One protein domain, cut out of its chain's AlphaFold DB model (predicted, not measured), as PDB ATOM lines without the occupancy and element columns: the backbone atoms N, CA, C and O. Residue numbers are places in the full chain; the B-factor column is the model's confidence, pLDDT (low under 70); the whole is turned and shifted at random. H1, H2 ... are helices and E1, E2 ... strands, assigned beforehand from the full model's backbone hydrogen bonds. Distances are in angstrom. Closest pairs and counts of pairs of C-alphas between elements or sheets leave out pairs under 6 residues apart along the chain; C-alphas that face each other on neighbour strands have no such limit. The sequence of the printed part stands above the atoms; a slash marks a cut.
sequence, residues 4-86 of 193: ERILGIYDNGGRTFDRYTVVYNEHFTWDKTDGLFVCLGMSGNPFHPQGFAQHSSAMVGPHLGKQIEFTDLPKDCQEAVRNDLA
ATOM      1  N   GLU A   4     148.282 131.052 155.718       74.06
ATOM      2  CA  GLU A   4     148.325 129.865 154.846       74.06
ATOM      3  C   GLU A   4     148.670 128.586 155.628       74.06
ATOM      4  O   GLU A   4     148.376 127.471 155.193       74.06
ATOM      5  N   ARG A   5     149.239 128.746 156.829       81.25
ATOM      6  CA  ARG A   5     149.513 127.667 157.785       81.25
ATOM      7  C   ARG A   5     148.312 127.293 158.663       81.25
ATOM      8  O   ARG A   5     148.461 126.413 159.501       81.25
ATOM      9  N   ILE A   6     147.141 127.918 158.507       90.56
ATOM     10  CA  ILE A   6     145.917 127.570 159.249       90.56
ATOM     11  C   ILE A   6     144.956 126.814 158.321       90.56
ATOM     12  O   ILE A   6     144.547 127.338 157.289       90.56
ATOM     13  N   LEU A   7     144.543 125.608 158.716       91.25
ATOM     14  CA  LEU A   7     143.500 124.832 158.029       91.25
ATOM     15  C   LEU A   7     142.087 125.205 158.486       91.25
ATOM     16  O   LEU A   7     141.143 125.134 157.701       91.25
ATOM     17  N   GLY A   8     141.922 125.594 159.751       95.12
ATOM     18  CA  GLY A   8     140.626 126.008 160.277       95.12
ATOM     19  C   GLY A   8     140.699 126.548 161.698       95.12
ATOM     20  O   GLY A   8     141.578 126.180 162.475       95.12
ATOM     21  N   ILE A   9     139.750 127.420 162.033       97.81
ATOM     22  CA  ILE A   9     139.555 127.970 163.375       97.81
ATOM     23  C   ILE A   9     138.118 127.677 163.776       97.81
ATOM     24  O   ILE A   9     137.193 127.954 163.012       97.81
ATOM     25  N   TYR A  10     137.932 127.115 164.963       98.38
ATOM     26  CA  TYR A  10     136.643 126.630 165.431       98.38
ATOM     27  C   TYR A  10     136.291 127.226 166.791       98.38
ATOM     28  O   TYR A  10     137.151 127.337 167.661       98.38
ATOM     29  N   ASP A  11     135.016 127.572 166.970       98.38
ATOM     30  CA  ASP A  11     134.397 127.883 168.258       98.38
ATOM     31  C   ASP A  11     133.352 126.810 168.571       98.38
ATOM     32  O   ASP A  11     132.335 126.668 167.876       98.38
ATOM     33  N   ASN A  12     133.584 126.047 169.633       97.81
ATOM     34  CA  ASN A  12     132.638 125.033 170.079       97.81
ATOM     35  C   ASN A  12     131.487 125.605 170.929       97.81
ATOM     36  O   ASN A  12     130.607 124.853 171.345       97.81
ATOM     37  N   GLY A  13     131.458 126.920 171.165       96.75
ATOM     38  CA  GLY A  13     130.431 127.622 171.932       96.75
ATOM     39  C   GLY A  13     130.586 127.490 173.447       96.75
ATOM     40  O   GLY A  13     129.630 127.743 174.175       96.75
ATOM     41  N   GLY A  14     131.759 127.071 173.932       95.06
ATOM     42  CA  GLY A  14     132.015 126.830 175.354       95.06
ATOM     43  C   GLY A  14     131.468 125.492 175.851       95.06
ATOM     44  O   GLY A  14     131.183 125.353 177.037       95.06
ATOM     45  N   ARG A  15     131.302 124.508 174.954       94.12
ATOM     46  CA  ARG A  15     130.912 123.133 175.322       94.12
ATOM     47  C   ARG A  15     131.976 122.440 176.168       94.12
ATOM     48  O   ARG A  15     131.647 121.592 176.991       94.12
ATOM     49  N   THR A  16     133.234 122.798 175.947       93.56
ATOM     50  CA  THR A  16     134.396 122.344 176.712       93.56
ATOM     51  C   THR A  16     135.273 123.544 177.061       93.56
ATOM     52  O   THR A  16     135.015 124.673 176.629       93.56
ATOM     53  N   PHE A  17     136.291 123.315 177.889       89.69
ATOM     54  CA  PHE A  17     137.172 124.382 178.357       89.69
ATOM     55  C   PHE A  17     138.105 124.903 177.253       89.69
ATOM     56  O   PHE A  17     138.378 126.102 177.188       89.69
ATOM     57  N   ASP A  18     138.502 124.029 176.328       89.00
ATOM     58  CA  ASP A  18     139.153 124.321 175.049       89.00
ATOM     59  C   ASP A  18     138.142 124.845 174.013       89.00
ATOM     60  O   ASP A  18     137.951 124.277 172.941       89.00
ATOM     61  N   ARG A  19     137.440 125.932 174.354       97.50
ATOM     62  CA  ARG A  19     136.378 126.513 173.518       97.50
ATOM     63  C   ARG A  19     136.817 126.764 172.073       97.50
ATOM     64  O   ARG A  19     136.015 126.564 171.157       97.50
ATOM     65  N   TYR A  20     138.038 127.257 171.890       98.38
ATOM     66  CA  TYR A  20     138.592 127.579 170.586       98.38
ATOM     67  C   TYR A  20     139.617 126.531 170.170       98.38
ATOM     68  O   TYR A  20     140.511 126.196 170.944       98.38
ATOM     69  N   THR A  21     139.529 126.067 168.928       97.75
ATOM     70  CA  THR A  21     140.512 125.152 168.341       97.75
ATOM     71  C   THR A  21     141.040 125.742 167.046       97.75
ATOM     72  O   THR A  21     140.268 126.041 166.137       97.75
ATOM     73  N   VAL A  22     142.356 125.892 166.946       95.81
ATOM     74  CA  VAL A  22     143.037 126.313 165.718       95.81
ATOM     75  C   VAL A  22     143.800 125.119 165.188       95.81
ATOM     76  O   VAL A  22     144.624 124.558 165.900       95.81
ATOM     77  N   VAL A  23     143.501 124.710 163.961       93.12
ATOM     78  CA  VAL A  23     144.143 123.575 163.299       93.12
ATOM     79  C   VAL A  23     145.130 124.106 162.272       93.12
ATOM     80  O   VAL A  23     144.757 124.902 161.406       93.12
ATOM     81  N   TYR A  24     146.383 123.677 162.372       88.12
ATOM     82  CA  TYR A  24     147.472 124.110 161.507       88.12
ATOM     83  C   TYR A  24     147.660 123.152 160.331       88.12
ATOM     84  O   TYR A  24     147.332 121.973 160.415       88.12
ATOM     85  N   ASN A  25     148.215 123.646 159.227       83.81
ATOM     86  CA  ASN A  25     148.563 122.850 158.051       83.81
ATOM     87  C   ASN A  25     149.881 122.083 158.271       83.81
ATOM     88  O   ASN A  25     150.829 122.198 157.498       83.81
ATOM     89  N   GLU A  26     149.952 121.357 159.387       72.75
ATOM     90  CA  GLU A  26     151.090 120.555 159.834       72.75
ATOM     91  C   GLU A  26     150.556 119.243 160.412       72.75
ATOM     92  O   GLU A  26     149.627 119.250 161.217       72.75
ATOM     93  N   HIS A  27     151.110 118.106 159.997       62.12
ATOM     94  CA  HIS A  27     150.690 116.798 160.502       62.12
ATOM     95  C   HIS A  27     151.301 116.516 161.880       62.12
ATOM     96  O   HIS A  27     152.476 116.789 162.103       62.12
ATOM     97  N   PHE A  28     150.498 115.965 162.797       52.09
ATOM     98  CA  PHE A  28     150.922 115.698 164.182       52.09
ATOM     99  C   PHE A  28     151.793 114.443 164.328       52.09
ATOM    100  O   PHE A  28     152.576 114.343 165.267       52.09
ATOM    101  N   THR A  29     151.669 113.479 163.412       51.28
ATOM    102  CA  THR A  29     152.419 112.220 163.458       51.28
ATOM    103  C   THR A  29     153.232 111.994 162.195       51.28
ATOM    104  O   THR A  29     152.822 112.352 161.091       51.28
ATOM    105  N   TRP A  30     154.362 111.310 162.366       47.75
ATOM    106  CA  TRP A  30     155.143 110.711 161.283       47.75
ATOM    107  C   TRP A  30     154.380 109.611 160.543       47.75
ATOM    108  O   TRP A  30     154.631 109.356 159.365       47.75
ATOM    109  N   ASP A  31     153.470 108.948 161.259       41.16
ATOM    110  CA  ASP A  31     152.635 107.887 160.723       41.16
ATOM    111  C   ASP A  31     151.399 108.469 160.029       41.16
ATOM    112  O   ASP A  31     150.806 109.447 160.491       41.16
ATOM    113  N   LYS A  32     151.023 107.853 158.910       43.91
ATOM    114  CA  LYS A  32     149.984 108.278 157.963       43.91
ATOM    115  C   LYS A  32     148.576 108.048 158.513       43.91
ATOM    116  O   LYS A  32     147.732 107.459 157.838       43.91
ATOM    117  N   THR A  33     148.301 108.465 159.745       53.56
ATOM    118  CA  THR A  33     146.911 108.538 160.192       53.56
ATOM    119  C   THR A  33     146.294 109.729 159.471       53.56
ATOM    120  O   THR A  33     146.392 110.872 159.922       53.56
ATOM    121  N   ASP A  34     145.765 109.453 158.277       64.56
ATOM    122  CA  ASP A  34     145.230 110.457 157.368       64.56
ATOM    123  C   ASP A  34     144.245 111.366 158.115       64.56
ATOM    124  O   ASP A  34     143.272 110.909 158.715       64.56
ATOM    125  N   GLY A  35     144.516 112.671 158.082       71.69
ATOM    126  CA  GLY A  35     143.611 113.695 158.600       71.69
ATOM    127  C   GLY A  35     143.879 114.206 160.018       71.69
ATOM    128  O   GLY A  35     143.135 115.085 160.446       71.69
ATOM    129  N   LEU A  36     144.908 113.732 160.735       79.81
ATOM    130  CA  LEU A  36     145.340 114.341 162.004       79.81
ATOM    131  C   LEU A  36     146.370 115.452 161.773       79.81
ATOM    132  O   LEU A  36     147.439 115.240 161.191       79.81
ATOM    133  N   PHE A  37     146.049 116.634 162.285       82.56
ATOM    134  CA  PHE A  37     146.866 117.836 162.178       82.56
ATOM    135  C   PHE A  37     147.182 118.393 163.559       82.56
ATOM    136  O   PHE A  37     146.402 118.213 164.495       82.56
ATOM    137  N   VAL A  38     148.311 119.087 163.678       82.50
ATOM    138  CA  VAL A  38     148.674 119.854 164.871       82.50
ATOM    139  C   VAL A  38     147.596 120.906 165.117       82.50
ATOM    140  O   VAL A  38     147.163 121.603 164.195       82.50
ATOM    141  N   CYS A  39     147.166 121.042 166.364       88.31
ATOM    142  CA  CYS A  39     146.211 122.063 166.757       88.31
ATOM    143  C   CYS A  39     146.597 122.745 168.072       88.31
ATOM    144  O   CYS A  39     147.330 122.188 168.889       88.31
ATOM    145  N   LEU A  40     146.073 123.953 168.273       90.62
ATOM    146  CA  LEU A  40     146.031 124.645 169.557       90.62
ATOM    147  C   LEU A  40     144.575 124.672 170.039       90.62
ATOM    148  O   LEU A  40     143.730 125.336 169.434       90.62
ATOM    149  N   GLY A  41     144.294 123.960 171.129       93.44
ATOM    150  CA  GLY A  41     143.042 124.072 171.878       93.44
ATOM    151  C   GLY A  41     143.194 125.089 173.005       93.44
ATOM    152  O   GLY A  41     144.168 125.028 173.756       93.44
ATOM    153  N   MET A  42     142.263 126.035 173.137       96.12
ATOM    154  CA  MET A  42     142.371 127.115 174.119       96.12
ATOM    155  C   MET A  42     141.029 127.620 174.656       96.12
ATOM    156  O   MET A  42     140.007 127.610 173.968       96.12
ATOM    157  N   SER A  43     141.045 128.107 175.896       93.31
ATOM    158  CA  SER A  43     139.956 128.907 176.458       93.31
ATOM    159  C   SER A  43     139.917 130.298 175.807       93.31
ATOM    160  O   SER A  43     140.762 130.643 174.986       93.31
ATOM    161  N   GLY A  44     138.946 131.143 176.170       93.44
ATOM    162  CA  GLY A  44     138.887 132.530 175.672       93.44
ATOM    163  C   GLY A  44     139.921 133.492 176.262       93.44
ATOM    164  O   GLY A  44     139.912 134.670 175.923       93.44
ATOM    165  N   ASN A  45     140.761 132.998 177.164       92.00
ATOM    166  CA  ASN A  45     141.741 133.744 177.943       92.00
ATOM    167  C   ASN A  45     142.983 132.865 178.200       92.00
ATOM    168  O   ASN A  45     143.291 132.575 179.356       92.00
ATOM    169  N   PRO A  46     143.674 132.392 177.148       86.50
ATOM    170  CA  PRO A  46     144.710 131.359 177.241       86.50
ATOM    171  C   PRO A  46     145.871 131.688 178.188       86.50
ATOM    172  O   PRO A  46     146.434 130.776 178.782       86.50
ATOM    173  N   PHE A  47     146.207 132.971 178.363       81.06
ATOM    174  CA  PHE A  47     147.306 133.432 179.226       81.06
ATOM    175  C   PHE A  47     146.864 133.814 180.645       81.06
ATOM    176  O   PHE A  47     147.659 134.290 181.455       81.06
ATOM    177  N   HIS A  48     145.576 133.672 180.959       80.25
ATOM    178  CA  HIS A  48     145.095 133.905 182.310       80.25
ATOM    179  C   HIS A  48     145.521 132.731 183.213       80.25
ATOM    180  O   HIS A  48     145.511 131.591 182.759       80.25
ATOM    181  N   PRO A  49     145.785 132.926 184.519       74.69
ATOM    182  CA  PRO A  49     146.146 131.820 185.420       74.69
ATOM    183  C   PRO A  49     145.081 130.726 185.591       74.69
ATOM    184  O   PRO A  49     145.342 129.679 186.172       74.69
ATOM    185  N   GLN A  50     143.849 131.008 185.172       84.56
ATOM    186  CA  GLN A  50     142.740 130.046 185.098       84.56
ATOM    187  C   GLN A  50     142.351 129.768 183.638       84.56
ATOM    188  O   GLN A  50     141.258 129.289 183.379       84.56
ATOM    189  N   GLY A  51     143.180 130.186 182.688       82.06
ATOM    190  CA  GLY A  51     143.033 129.931 181.267       82.06
ATOM    191  C   GLY A  51     143.571 128.560 180.890       82.06
ATOM    192  O   GLY A  51     144.161 127.852 181.706       82.06
ATOM    193  N   PHE A  52     143.349 128.185 179.638       84.81
ATOM    194  CA  PHE A  52     143.844 126.939 179.073       84.81
ATOM    195  C   PHE A  52     144.367 127.189 177.665       84.81
ATOM    196  O   PHE A  52     143.711 127.868 176.876       84.81
ATOM    197  N   ALA A  53     145.529 126.619 177.359       85.25
ATOM    198  CA  ALA A  53     146.114 126.567 176.029       85.25
ATOM    199  C   ALA A  53     146.991 125.317 175.944       85.25
ATOM    200  O   ALA A  53     147.924 125.166 176.734       85.25
ATOM    201  N   GLN A  54     146.687 124.417 175.017       83.25
ATOM    202  CA  GLN A  54     147.430 123.174 174.847       83.25
ATOM    203  C   GLN A  54     147.570 122.820 173.371       83.25
ATOM    204  O   GLN A  54     146.595 122.862 172.614       83.25
ATOM    205  N   HIS A  55     148.781 122.421 172.984       82.69
ATOM    206  CA  HIS A  55     149.033 121.798 171.688       82.69
ATOM    207  C   HIS A  55     148.673 120.333 171.730       82.69
ATOM    208  O   HIS A  55     148.991 119.623 172.682       82.69
ATOM    209  N   SER A  56     147.982 119.896 170.692       81.06
ATOM    210  CA  SER A  56     147.529 118.523 170.538       81.06
ATOM    211  C   SER A  56     147.379 118.216 169.048       81.06
ATOM    212  O   SER A  56     147.917 118.924 168.191       81.06
ATOM    213  N   SER A  57     146.629 117.167 168.738       83.50
ATOM    214  CA  SER A  57     146.140 116.890 167.398       83.50
ATOM    215  C   SER A  57     144.630 116.963 167.304       83.50
ATOM    216  O   SER A  57     143.910 116.656 168.254       83.50
ATOM    217  N   ALA A  58     144.146 117.339 166.126       86.19
ATOM    218  CA  ALA A  58     142.736 117.290 165.792       86.19
ATOM    219  C   ALA A  58     142.533 116.876 164.335       86.19
ATOM    220  O   ALA A  58     143.349 117.178 163.459       86.19
ATOM    221  N   MET A  59     141.405 116.215 164.076       89.75
ATOM    222  CA  MET A  59     140.885 116.082 162.721       89.75
ATOM    223  C   MET A  59     140.094 117.337 162.366       89.75
ATOM    224  O   MET A  59     139.292 117.822 163.158       89.75
ATOM    225  N   VAL A  60     140.280 117.863 161.161       90.88
ATOM    226  CA  VAL A  60     139.499 119.012 160.683       90.88
ATOM    227  C   VAL A  60     138.042 118.581 160.489       90.88
ATOM    228  O   VAL A  60     137.767 117.608 159.786       90.88
ATOM    229  N   GLY A  61     137.083 119.292 161.088       91.31
ATOM    230  CA  GLY A  61     135.669 119.052 160.796       91.31
ATOM    231  C   GLY A  61     134.663 119.610 161.807       91.31
ATOM    232  O   GLY A  61     135.043 120.175 162.832       91.31
ATOM    233  N   PRO A  62     133.351 119.410 161.553       92.81
ATOM    234  CA  PRO A  62     132.262 120.010 162.337       92.81
ATOM    235  C   PRO A  62     132.227 119.622 163.820       92.81
ATOM    236  O   PRO A  62     131.606 120.313 164.627       92.81
ATOM    237  N   HIS A  63     132.882 118.520 164.193       94.12
ATOM    238  CA  HIS A  63     132.970 118.075 165.585       94.12
ATOM    239  C   HIS A  63     133.725 119.080 166.474       94.12
ATOM    240  O   HIS A  63     133.438 119.159 167.668       94.12
ATOM    241  N   LEU A  64     134.603 119.905 165.890       96.38
ATOM    242  CA  LEU A  64     135.318 120.981 166.583       96.38
ATOM    243  C   LEU A  64     134.442 122.214 166.859       96.38
ATOM    244  O   LEU A  64     134.795 123.047 167.686       96.38
ATOM    245  N   GLY A  65     133.275 122.336 166.218       97.25
ATOM    246  CA  GLY A  65     132.369 123.471 166.391       97.25
ATOM    247  C   GLY A  65     132.118 124.265 165.118       97.25
ATOM    248  O   GLY A  65     132.286 123.769 164.004       97.25
ATOM    249  N   LYS A  66     131.643 125.501 165.292       97.62
ATOM    250  CA  LYS A  66     131.405 126.416 164.175       97.62
ATOM    251  C   LYS A  66     132.755 126.935 163.693       97.62
ATOM    252  O   LYS A  66     133.532 127.421 164.507       97.62
ATOM    253  N   GLN A  67     133.003 126.874 162.389       97.81
ATOM    254  CA  GLN A  67     134.168 127.531 161.808       97.81
ATOM    255  C   GLN A  67     133.998 129.056 161.885       97.81
ATOM    256  O   GLN A  67     132.924 129.580 161.567       97.81
ATOM    257  N   ILE A  68     135.033 129.744 162.350       97.38
ATOM    258  CA  ILE A  68     135.066 131.198 162.542       97.38
ATOM    259  C   ILE A  68     136.298 131.794 161.859       97.38
ATOM    260  O   ILE A  68     137.231 131.071 161.505       97.38
ATOM    261  N   GLU A  69     136.319 133.115 161.716       96.69
ATOM    262  CA  GLU A  69     137.481 133.831 161.202       96.69
ATOM    263  C   GLU A  69     138.492 134.127 162.313       96.69
ATOM    264  O   GLU A  69     138.157 134.229 163.494       96.69
ATOM    265  N   PHE A  70     139.754 134.347 161.941       95.69
ATOM    266  CA  PHE A  70     140.801 134.710 162.902       95.69
ATOM    267  C   PHE A  70     140.450 135.967 163.714       95.69
ATOM    268  O   PHE A  70     140.777 136.074 164.895       95.69
ATOM    269  N   THR A  71     139.757 136.920 163.091       96.50
ATOM    270  CA  THR A  71     139.311 138.155 163.742       96.50
ATOM    271  C   THR A  71     138.204 137.943 164.770       96.50
ATOM    272  O   THR A  71     138.022 138.816 165.617       96.50
ATOM    273  N   ASP A  72     137.502 136.808 164.722       97.38
ATOM    274  CA  ASP A  72     136.446 136.459 165.677       97.38
ATOM    275  C   ASP A  72     137.016 135.907 166.994       97.38
ATOM    276  O   ASP A  72     136.323 135.886 168.014       97.38
ATOM    277  N   LEU A  73     138.286 135.482 167.003       97.75
ATOM    278  CA  LEU A  73     138.966 135.044 168.218       97.75
ATOM    279  C   LEU A  73     139.149 136.211 169.209       97.75
ATOM    280  O   LEU A  73     139.453 137.335 168.792       97.75
ATOM    281  N   PRO A  74     139.084 135.958 170.531       97.25
ATOM    282  CA  PRO A  74     139.544 136.909 171.539       97.25
ATOM    283  C   PRO A  74     140.995 137.354 171.301       97.25
ATOM    284  O   PRO A  74     141.799 136.604 170.750       97.25
ATOM    285  N   LYS A  75     141.351 138.566 171.743       95.12
ATOM    286  CA  LYS A  75     142.688 139.165 171.534       95.12
ATOM    287  C   LYS A  75     143.827 138.255 172.005       95.12
ATOM    288  O   LYS A  75     144.770 138.053 171.245       95.12
ATOM    289  N   ASP A  76     143.688 137.666 173.187       90.56
ATOM    290  CA  ASP A  76     144.669 136.742 173.766       90.56
ATOM    291  C   ASP A  76     144.789 135.456 172.934       90.56
ATOM    292  O   ASP A  76     145.886 134.986 172.654       90.56
ATOM    293  N   CYS A  77     143.668 134.917 172.447       93.50
ATOM    294  CA  CYS A  77     143.677 133.767 171.542       93.50
ATOM    295  C   CYS A  77     144.377 134.103 170.223       93.50
ATOM    296  O   CYS A  77     145.177 133.320 169.723       93.50
ATOM    297  N   GLN A  78     144.123 135.290 169.665       95.19
ATOM    298  CA  GLN A  78     144.826 135.751 168.470       95.19
ATOM    299  C   GLN A  78     146.337 135.868 168.707       95.19
ATOM    300  O   GLN A  78     147.119 135.605 167.799       95.19
ATOM    301  N   GLU A  79     146.760 136.311 169.889       86.56
ATOM    302  CA  GLU A  79     148.172 136.396 170.258       86.56
ATOM    303  C   GLU A  79     148.816 135.017 170.408       86.56
ATOM    304  O   GLU A  79     149.898 134.822 169.860       86.56
ATOM    305  N   ALA A  80     148.127 134.042 171.008       83.88
ATOM    306  CA  ALA A  80     148.595 132.656 171.044       83.88
ATOM    307  C   ALA A  80     148.881 132.135 169.627       83.88
ATOM    308  O   ALA A  80     150.016 131.803 169.313       83.88
ATOM    309  N   VAL A  81     147.918 132.240 168.708       89.38
ATOM    310  CA  VAL A  81     148.119 131.829 167.304       89.38
ATOM    311  C   VAL A  81     149.236 132.620 166.613       89.38
ATOM    312  O   VAL A  81     149.935 132.102 165.746       89.38
ATOM    313  N   ARG A  82     149.435 133.901 166.948       83.81
ATOM    314  CA  ARG A  82     150.559 134.671 166.390       83.81
ATOM    315  C   ARG A  82     151.904 134.160 166.885       83.81
ATOM    316  O   ARG A  82     152.836 134.183 166.090       83.81
ATOM    317  N   ASN A  83     152.007 133.720 168.136       78.38
ATOM    318  CA  ASN A  83     153.229 133.117 168.668       78.38
ATOM    319  C   ASN A  83     153.543 131.798 167.951       78.38
ATOM    320  O   ASN A  83     154.693 131.555 167.600       78.38
ATOM    321  N   ASP A  84     152.507 131.027 167.640       76.75
ATOM    322  CA  ASP A  84     152.576 129.748 166.928       76.75
ATOM    323  C   ASP A  84     153.027 129.909 165.471       76.75
ATOM    324  O   ASP A  84     153.822 129.139 164.930       76.75
ATOM    325  N   LEU A  85     152.496 130.940 164.811       76.88
ATOM    326  CA  LEU A  85     152.799 131.245 163.417       76.88
ATOM    327  C   LEU A  85     154.016 132.141 163.248       76.88
ATOM    328  O   LEU A  85     154.473 132.330 162.114       76.88
ATOM    329  N   ALA A  86     154.528 132.720 164.335       68.94
ATOM    330  CA  ALA A  86     155.758 133.474 164.281       68.94
ATOM    331  C   ALA A  86     156.833 132.534 163.725       68.94
ATOM    332  O   ALA A  86     157.006 131.427 164.239       68.94
TER     333      ALA A  86
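Overview. This is residues 4 to 86 of the 193 residues of an uncharacterized protein of Chloroflexi bacterium (UniProt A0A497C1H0). A strongly twisted sheet of four strands has a single helix, H1, packed over one of its faces along E2 and E3, and no named helix on the other face. The long stretch of residues 60 to 74 comes back past the edge strand E1, where residues 66 to 67 make a short pairing with residues 10 to 11, and leads into H1. The printed part has 83 residues, under half of them in named elements, which follow as E1, E2, E3, E4, H1; the class is mixed, helices and strands, and the sheet order is E1, E2, E3, E4, all antiparallel. It is compact, with a radius of gyration of the C-alphas of 12.0 A, and spans 35 by 27 by 22 A.

Arrangement. Begin at E1, residues 6 to 11, an edge strand. Its antiparallel neighbour is E2, residues 20 to 27; the two form a hairpin, with N 10 and O 21 at 2.8 A and N 23 and O 8 at 2.8 A. Look at residue 24, where E2 bends by 59 degrees. E2 forms the next hairpin with E3, residues 36 to 42; there N 22 and O 40 are 2.9 A apart, and N 38 and O 26 are 2.8 A apart. E3 and the other edge strand, E4, residues 53 to 59, form the third hairpin, with N 39 and O 56 at 2.9 A. These four strands are a meander, each the antiparallel neighbour of the one before, and E1 and E4 are apart. H1, residues 75 to 85, is on the sheet at a height over the sheet of 9.8 A, in two layers, a helix on one face of a sheet. It lies over E2 and E3 and runs along the strands, at 7 degrees to E2 on the local plane. The closest C-alphas of H1 and E3 are those of Cys 77 and Met 42, 7.3 A apart. Every O i to N i+4 pair in H1 is within hydrogen-bond range.

Along the chain. Find C-alpha 6 at (145.917, 127.570, 159.249); from there E1 runs 14.6 A to Asp 11. E2 covers 19.1 A from Tyr 20 to His 27, E3 17.9 A from Leu 36 to Met 42, and E4 17.7 A from Ala 53 to Met 59. H1 starts at C-alpha 75, (142.688, 139.165, 171.534), and after 15.2 A ends at C-alpha 85, (152.799, 131.245, 163.417).

Size, cuts and confidence. The two C-alphas farthest apart, those of Lys 32 and Pro 49, are 36.4 A from each other. The printed part has no cut. The link from E4 to H1 is long, with 15 residues. The mean pLDDT of the printed part is 85.7; look for values under 70 at residues 27 to 34, of which 27 belongs to E2, and at residue 86.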